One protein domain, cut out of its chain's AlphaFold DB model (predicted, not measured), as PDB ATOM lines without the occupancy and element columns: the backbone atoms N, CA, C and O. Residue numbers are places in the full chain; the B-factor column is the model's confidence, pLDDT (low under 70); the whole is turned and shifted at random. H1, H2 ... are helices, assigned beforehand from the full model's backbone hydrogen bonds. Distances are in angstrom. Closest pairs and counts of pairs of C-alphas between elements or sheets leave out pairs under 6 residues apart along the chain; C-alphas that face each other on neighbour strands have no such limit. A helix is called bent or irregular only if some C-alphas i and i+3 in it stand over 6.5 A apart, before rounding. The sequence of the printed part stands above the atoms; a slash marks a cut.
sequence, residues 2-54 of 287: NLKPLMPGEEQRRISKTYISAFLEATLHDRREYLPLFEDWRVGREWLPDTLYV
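What this domain is: This is residues 2 to 54 of the 287 residues of an uncharacterized protein of Acidobacteria bacterium (UniProt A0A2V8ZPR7). One long helix, H1, makes the long axis, and after it the chain folds back along one side of it as two short, irregular helices, H2 and then H3. Residues 2 to 8 lengthen the long axis ahead of H1, and residues 48 to 54 follow H3 with no named element. The printed part has 53 residues with three named helices, in the order H1, H2, H3, and no named strand; the class is all helix. It is only just loose, close to compact, with a radius of gyration of the C-alphas of 12.4 A, and spans 41 by 18 by 16 A.

How they stand to each other: H1, residues 9 to 28, touches H2, residues 32 to 39, with its residues 19 to 26 alone. The closest C-alphas, of Ala 26 and Arg 32, are 5.3 A apart, and the two run opposite ways at a steep tilt of 49 degrees. H3, residues 41 to 47, only just touches H1, with 3 pairs of C-alphas within 8 A. Here H1 takes part with residues 14 to 18 alone; the closest C-alphas, of Thr 18 and Trp 47, are 6.7 A apart, and the lines stand at a steep tilt of 65 degrees, opposite ways. H2 and H3 touch only at the corner by their link, and only just, with 3 pairs within 8 A, the closest being the C-alphas of Leu 37 and Val 43 at 5.6 A. In H1 every O i to N i+4 pair is within hydrogen-bond range; in H2 it is 1 of 4, beside 4 of 5 O i to N i+3 pairs, and in H3 1 of 3, beside 3 of 4.

Where its parts are: H1 begins at C-alpha 9 (120.726, 108.687, 94.497) and is 27.4 A long. H2 is 11.9 A long and only just irregular: C-alphas 33 and 36 are 6.8 A apart. H3 is 9.7 A long and irregular, with C-alphas 43 and 46 8.0 A apart, and ends at C-alpha 47 (127.503, 118.304, 84.064).

The domain as a whole: The C-alphas farthest apart, of Asn 2 and Asp 30, are 41.7 A apart. The links H1 to H2 and H2 to H3 are tight. The printed part has no cut; its mean pLDDT is 93.2, and no printed residue is under 70.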
ATOM      1  N   ASN A   2     107.835  99.564  93.653       77.50
ATOM      2  CA  ASN A   2     108.846  99.204  92.670       77.50
ATOM      3  C   ASN A   2     109.872 100.342  92.559       77.50
ATOM      4  O   ASN A   2     109.528 101.437  92.138       77.50
ATOM      5  N   LEU A   3     111.124 100.079  92.936       80.69
ATOM      6  CA  LEU A   3     112.201 101.078  92.903       80.69
ATOM      7  C   LEU A   3     113.032 101.023  91.614       80.69
ATOM      8  O   LEU A   3     113.923 101.841  91.440       80.69
ATOM      9  N   LYS A   4     112.764 100.070  90.707       81.06
ATOM     10  CA  LYS A   4     113.514  99.936  89.445       81.06
ATOM     11  C   LYS A   4     113.489 101.195  88.562       81.06
ATOM     12  O   LYS A   4     114.506 101.448  87.932       81.06
ATOM     13  N   PRO A   5     112.380 101.961  88.482       79.00
ATOM     14  CA  PRO A   5     112.355 103.199  87.702       79.00
ATOM     15  C   PRO A   5     113.110 104.358  88.367       79.00
ATOM     16  O   PRO A   5     113.337 105.379  87.727       79.00
ATOM     17  N   LEU A   6     113.475 104.232  89.649       83.69
ATOM     18  CA  LEU A   6     114.088 105.318  90.397       83.69
ATOM     19  C   LEU A   6     115.564 105.466  90.010       83.69
ATOM     20  O   LEU A   6     116.350 104.525  90.119       83.69
ATOM     21  N   MET A   7     115.941 106.679  89.615       89.19
ATOM     22  CA  MET A   7     117.327 107.054  89.342       89.19
ATOM     23  C   MET A   7     118.227 106.818  90.572       89.19
ATOM     24  O   MET A   7     117.786 107.077  91.698       89.19
ATOM     25  N   PRO A   8     119.495 106.394  90.407       93.31
ATOM     26  CA  PRO A   8     120.440 106.287  91.514       93.31
ATOM     27  C   PRO A   8     120.578 107.595  92.304       93.31
ATOM     28  O   PRO A   8     120.635 108.685  91.737       93.31
ATOM     29  N   GLY A   9     120.687 107.502  93.632       94.12
ATOM     30  CA  GLY A   9     120.726 108.687  94.497       94.12
ATOM     31  C   GLY A   9     121.894 109.644  94.217       94.12
ATOM     32  O   GLY A   9     121.732 110.854  94.363       94.12
ATOM     33  N   GLU A  10     123.053 109.131  93.793       95.75
ATOM     34  CA  GLU A  10     124.192 109.978  93.395       95.75
ATOM     35  C   GLU A  10     123.891 110.805  92.142       95.75
ATOM     36  O   GLU A  10     124.243 111.982  92.069       95.75
ATOM     37  N   GLU A  11     123.182 110.227  91.173       96.06
ATOM     38  CA  GLU A  11     122.775 110.935  89.960       96.06
ATOM     39  C   GLU A  11     121.720 112.000  90.269       96.06
ATOM     40  O   GLU A  11     121.861 113.138  89.821       96.06
ATOM     41  N   GLN A  12     120.741 111.688  91.130       95.12
ATOM     42  CA  GLN A  12     119.767 112.676  91.615       95.12
ATOM     43  C   GLN A  12     120.459 113.865  92.302       95.12
ATOM     44  O   GLN A  12     120.131 115.028  92.040       95.12
ATOM     45  N   ARG A  13     121.457 113.594  93.159       96.94
ATOM     46  CA  ARG A  13     122.267 114.632  93.820       96.94
ATOM     47  C   ARG A  13     123.083 115.447  92.824       96.94
ATOM     48  O   ARG A  13     123.180 116.660  92.993       96.94
ATOM     49  N   ARG A  14     123.652 114.813  91.795       96.75
ATOM     50  CA  ARG A  14     124.405 115.505  90.739       96.75
ATOM     51  C   ARG A  14     123.510 116.470  89.963       96.75
ATOM     52  O   ARG A  14     123.883 117.630  89.830       96.75
ATOM     53  N   ILE A  15     122.325 116.032  89.530       96.19
ATOM     54  CA  ILE A  15     121.335 116.901  88.869       96.19
ATOM     55  C   ILE A  15     120.969 118.073  89.785       96.19
ATOM     56  O   ILE A  15     121.059 119.228  89.368       96.19
ATOM     57  N   SER A  16     120.630 117.780  91.044       96.12
ATOM     58  CA  SER A  16     120.259 118.797  92.034       96.12
ATOM     59  C   SER A  16     121.370 119.828  92.221       96.12
ATOM     60  O   SER A  16     121.118 121.024  92.137       96.12
ATOM     61  N   LYS A  17     122.617 119.378  92.405       97.06
ATOM     62  CA  LYS A  17     123.779 120.260  92.546       97.06
ATOM     63  C   LYS A  17     123.934 121.172  91.330       97.06
ATOM     64  O   LYS A  17     124.119 122.369  91.523       97.06
ATOM     65  N   THR A  18     123.844 120.635  90.113       96.56
ATOM     66  CA  THR A  18     124.003 121.412  88.874       96.56
ATOM     67  C   THR A  18     122.936 122.500  88.752       96.56
ATOM     68  O   THR A  18     123.285 123.673  88.637       96.56
ATOM     69  N   TYR A  19     121.649 122.148  88.846       96.50
ATOM     70  CA  TYR A  19     120.561 123.116  88.661       96.50
ATOM     71  C   TYR A  19     120.438 124.114  89.817       96.50
ATOM     72  O   TYR A  19     120.250 125.303  89.567       96.50
ATOM     73  N   ILE A  20     120.584 123.670  91.070       96.81
ATOM     74  CA  ILE A  20     120.522 124.573  92.230       96.81
ATOM     75  C   ILE A  20     121.689 125.563  92.184       96.81
ATOM     76  O   ILE A  20     121.471 126.753  92.382       96.81
ATOM     77  N   SER A  21     122.910 125.108  91.876       96.94
ATOM     78  CA  SER A  21     124.064 126.017  91.781       96.94
ATOM     79  C   SER A  21     123.882 127.021  90.645       96.94
ATOM     80  O   SER A  21     124.031 128.213  90.873       96.94
ATOM     81  N   ALA A  22     123.479 126.565  89.453       96.56
ATOM     82  CA  ALA A  22     123.197 127.448  88.321       96.56
ATOM     83  C   ALA A  22     122.132 128.505  88.658       96.56
ATOM     84  O   ALA A  22     122.269 129.665  88.276       96.56
ATOM     85  N   PHE A  23     121.095 128.125  89.411       95.88
ATOM     86  CA  PHE A  23     120.023 129.039  89.801       95.88
ATOM     87  C   PHE A  23     120.527 130.085  90.793       95.88
ATOM     88  O   PHE A  23     120.259 131.273  90.627       95.88
ATOM     89  N   LEU A  24     121.283 129.660  91.809       97.62
ATOM     90  CA  LEU A  24     121.867 130.566  92.797       97.62
ATOM     91  C   LEU A  24     122.862 131.534  92.147       97.62
ATOM     92  O   LEU A  24     122.804 132.725  92.425       97.62
ATOM     93  N   GLU A  25     123.715 131.068  91.236       97.38
ATOM     94  CA  GLU A  25     124.649 131.933  90.504       97.38
ATOM     95  C   GLU A  25     123.912 132.948  89.612       97.38
ATOM     96  O   GLU A  25     124.234 134.138  89.624       97.38
ATOM     97  N   ALA A  26     122.879 132.513  88.882       94.44
ATOM     98  CA  ALA A  26     122.097 133.399  88.021       94.44
ATOM     99  C   ALA A  26     121.296 134.447  88.816       94.44
ATOM    100  O   ALA A  26     121.154 135.580  88.363       94.44
ATOM    101  N   THR A  27     120.778 134.092  89.997       94.12
ATOM    102  CA  THR A  27     119.878 134.964  90.775       94.12
ATOM    103  C   THR A  27     120.581 135.807  91.835       94.12
ATOM    104  O   THR A  27     120.148 136.928  92.091       94.12
ATOM    105  N   LEU A  28     121.653 135.301  92.452       97.06
ATOM    106  CA  LEU A  28     122.369 135.992  93.531       97.06
ATOM    107  C   LEU A  28     123.626 136.715  93.042       97.06
ATOM    108  O   LEU A  28     124.023 137.705  93.654       97.06
ATOM    109  N   HIS A  29     124.247 136.241  91.959       96.69
ATOM    110  CA  HIS A  29     125.495 136.798  91.426       96.69
ATOM    111  C   HIS A  29     125.359 137.368  90.000       96.69
ATOM    112  O   HIS A  29     126.369 137.755  89.417       96.69
ATOM    113  N   ASP A  30     124.142 137.413  89.438       94.38
ATOM    114  CA  ASP A  30     123.842 137.877  88.064       94.38
ATOM    115  C   ASP A  30     124.706 137.184  86.987       94.38
ATOM    116  O   ASP A  30     125.028 137.746  85.939       94.38
ATOM    117  N   ARG A  31     125.093 135.923  87.237       96.19
ATOM    118  CA  ARG A  31     125.854 135.088  86.295       96.19
ATOM    119  C   ARG A  31     124.922 134.516  85.227       96.19
ATOM    120  O   ARG A  31     124.495 133.359  85.285       96.19
ATOM    121  N   ARG A  32     124.553 135.354  84.256       92.06
ATOM    122  CA  ARG A  32     123.576 135.026  83.202       92.06
ATOM    123  C   ARG A  32     124.037 133.955  82.221       92.06
ATOM    124  O   ARG A  32     123.202 133.381  81.530       92.06
ATOM    125  N   GLU A  33     125.324 133.618  82.191       94.00
ATOM    126  CA  GLU A  33     125.833 132.506  81.380       94.00
ATOM    127  C   GLU A  33     125.250 131.138  81.774       94.00
ATOM    128  O   GLU A  33     125.365 130.186  81.005       94.00
ATOM    129  N   TYR A  34     124.609 131.031  82.944       93.94
ATOM    130  CA  TYR A  34     123.912 129.823  83.378       93.94
ATOM    131  C   TYR A  34     122.445 129.757  82.928       93.94
ATOM    132  O   TYR A  34     121.858 128.679  82.989       93.94
ATOM    133  N   LEU A  35     121.848 130.856  82.443       92.62
ATOM    134  CA  LEU A  35     120.459 130.863  81.956       92.62
ATOM    135  C   LEU A  35     120.191 129.841  80.837       92.62
ATOM    136  O   LEU A  35     119.194 129.119  80.943       92.62
ATOM    137  N   PRO A  36     121.091 129.665  79.844       93.81
ATOM    138  CA  PRO A  36     120.894 128.678  78.785       93.81
ATOM    139  C   PRO A  36     120.689 127.240  79.283       93.81
ATOM    140  O   PRO A  36     120.059 126.451  78.585       93.81
ATOM    141  N   LEU A  37     121.162 126.883  80.487       95.00
ATOM    142  CA  LEU A  37     120.920 125.562  81.082       95.00
ATOM    143  C   LEU A  37     119.430 125.307  81.357       95.00
ATOM    144  O   LEU A  37     118.964 124.175  81.230       95.00
ATOM    145  N   PHE A  38     118.691 126.339  81.771       94.06
ATOM    146  CA  PHE A  38     117.262 126.230  82.074       94.06
ATOM    147  C   PHE A  38     116.423 126.190  80.795       94.06
ATOM    148  O   PHE A  38     115.408 125.491  80.747       94.06
ATOM    149  N   GLU A  39     116.874 126.896  79.758       93.69
ATOM    150  CA  GLU A  39     116.268 126.898  78.426       93.69
ATOM    151  C   GLU A  39     116.473 125.573  77.688       93.69
ATOM    152  O   GLU A  39     115.556 125.076  77.033       93.69
ATOM    153  N   ASP A  40     117.668 124.991  77.805       94.38
ATOM    154  CA  ASP A  40     118.055 123.765  77.125       94.38
ATOM    155  C   ASP A  40     119.071 122.969  77.954       94.38
ATOM    156  O   ASP A  40     120.262 123.290  78.036       94.38
ATOM    157  N   TRP A  41     118.610 121.850  78.514       94.00
ATOM    158  CA  TRP A  41     119.438 120.969  79.338       94.00
ATOM    159  C   TRP A  41     120.678 120.442  78.597       94.00
ATOM    160  O   TRP A  41     121.664 120.072  79.241       94.00
ATOM    161  N   ARG A  42     120.660 120.395  77.255       94.56
ATOM    162  CA  ARG A  42     121.780 119.885  76.445       94.56
ATOM    163  C   ARG A  42     123.017 120.759  76.565       94.56
ATOM    164  O   ARG A  42     124.121 120.231  76.465       94.56
ATOM    165  N   VAL A  43     122.847 122.051  76.852       94.50
ATOM    166  CA  VAL A  43     123.961 122.976  77.110       94.50
ATOM    167  C   VAL A  43     124.787 122.513  78.314       94.50
ATOM    168  O   VAL A  43     126.007 122.630  78.308       94.50
ATOM    169  N   GLY A  44     124.142 121.918  79.322       93.12
ATOM    170  CA  GLY A  44     124.798 121.374  80.511       93.12
ATOM    171  C   GLY A  44     125.081 119.877  80.464       93.12
ATOM    172  O   GLY A  44     125.309 119.290  81.522       93.12
ATOM    173  N   ARG A  45     125.031 119.219  79.295       93.38
ATOM    174  CA  ARG A  45     125.089 117.746  79.211       93.38
ATOM    175  C   ARG A  45     126.353 117.156  79.842       93.38
ATOM    176  O   ARG A  45     126.281 116.079  80.420       93.38
ATOM    177  N   GLU A  46     127.472 117.875  79.825       94.25
ATOM    178  CA  GLU A  46     128.713 117.449  80.492       94.25
ATOM    179  C   GLU A  46     128.594 117.406  82.029       94.25
ATOM    180  O   GLU A  46     129.250 116.609  82.703       94.25
ATOM    181  N   TRP A  47     127.723 118.229  82.616       94.62
ATOM    182  CA  TRP A  47     127.503 118.304  84.064       94.62
ATOM    183  C   TRP A  47     126.412 117.349  84.552       94.62
ATOM    184  O   TRP A  47     126.298 117.114  85.759       94.62
ATOM    185  N   LEU A  48     125.643 116.771  83.633       95.62
ATOM    186  CA  LEU A  48     124.452 115.977  83.904       95.62
ATOM    187  C   LEU A  48     124.708 114.465  83.699       95.62
ATOM    188  O   LEU A  48     125.482 114.084  82.823       95.62
ATOM    189  N   PRO A  49     124.092 113.577  84.504       95.56
ATOM    190  CA  PRO A  49     124.049 112.138  84.233       95.56
ATOM    191  C   PRO A  49     123.451 111.792  82.864       95.56
ATOM    192  O   PRO A  49     122.607 112.533  82.351       95.56
ATOM    193  N   ASP A  50     123.835 110.640  82.313       92.12
ATOM    194  CA  ASP A  50     123.282 110.124  81.059       92.12
ATOM    195  C   ASP A  50     121.883 109.536  81.280       92.12
ATOM    196  O   ASP A  50     121.706 108.383  81.660       92.12
ATOM    197  N   THR A  51     120.873 110.378  81.091       89.56
ATOM    198  CA  THR A  51     119.461 110.014  81.228       89.56
ATOM    199  C   THR A  51     118.593 110.890  80.322       89.56
ATOM    200  O   THR A  51     119.097 111.775  79.609       89.56
ATOM    201  N   LEU A  52     117.288 110.621  80.326       87.12
ATOM    202  CA  LEU A  52     116.274 111.422  79.654       87.12
ATOM    203  C   LEU A  52     115.970 112.662  80.496       87.12
ATOM    204  O   LEU A  52     115.702 112.562  81.691       87.12
ATOM    205  N   TYR A  53     115.994 113.824  79.854       90.62
ATOM    206  CA  TYR A  53     115.612 115.091  80.466       90.62
ATOM    207  C   TYR A  53     114.455 115.685  79.689       90.62
ATOM    208  O   TYR A  53     114.417 115.626  78.459       90.62
ATOM    209  N   VAL A  54     113.548 116.289  80.440       92.19
ATOM    210  CA  VAL A  54     112.504 117.153  79.918       92.19
ATOM    211  C   VAL A  54     112.593 118.450  80.691       92.19
ATOM    212  O   VAL A  54     112.675 118.424  81.920       92.19
TER     213      VAL A  54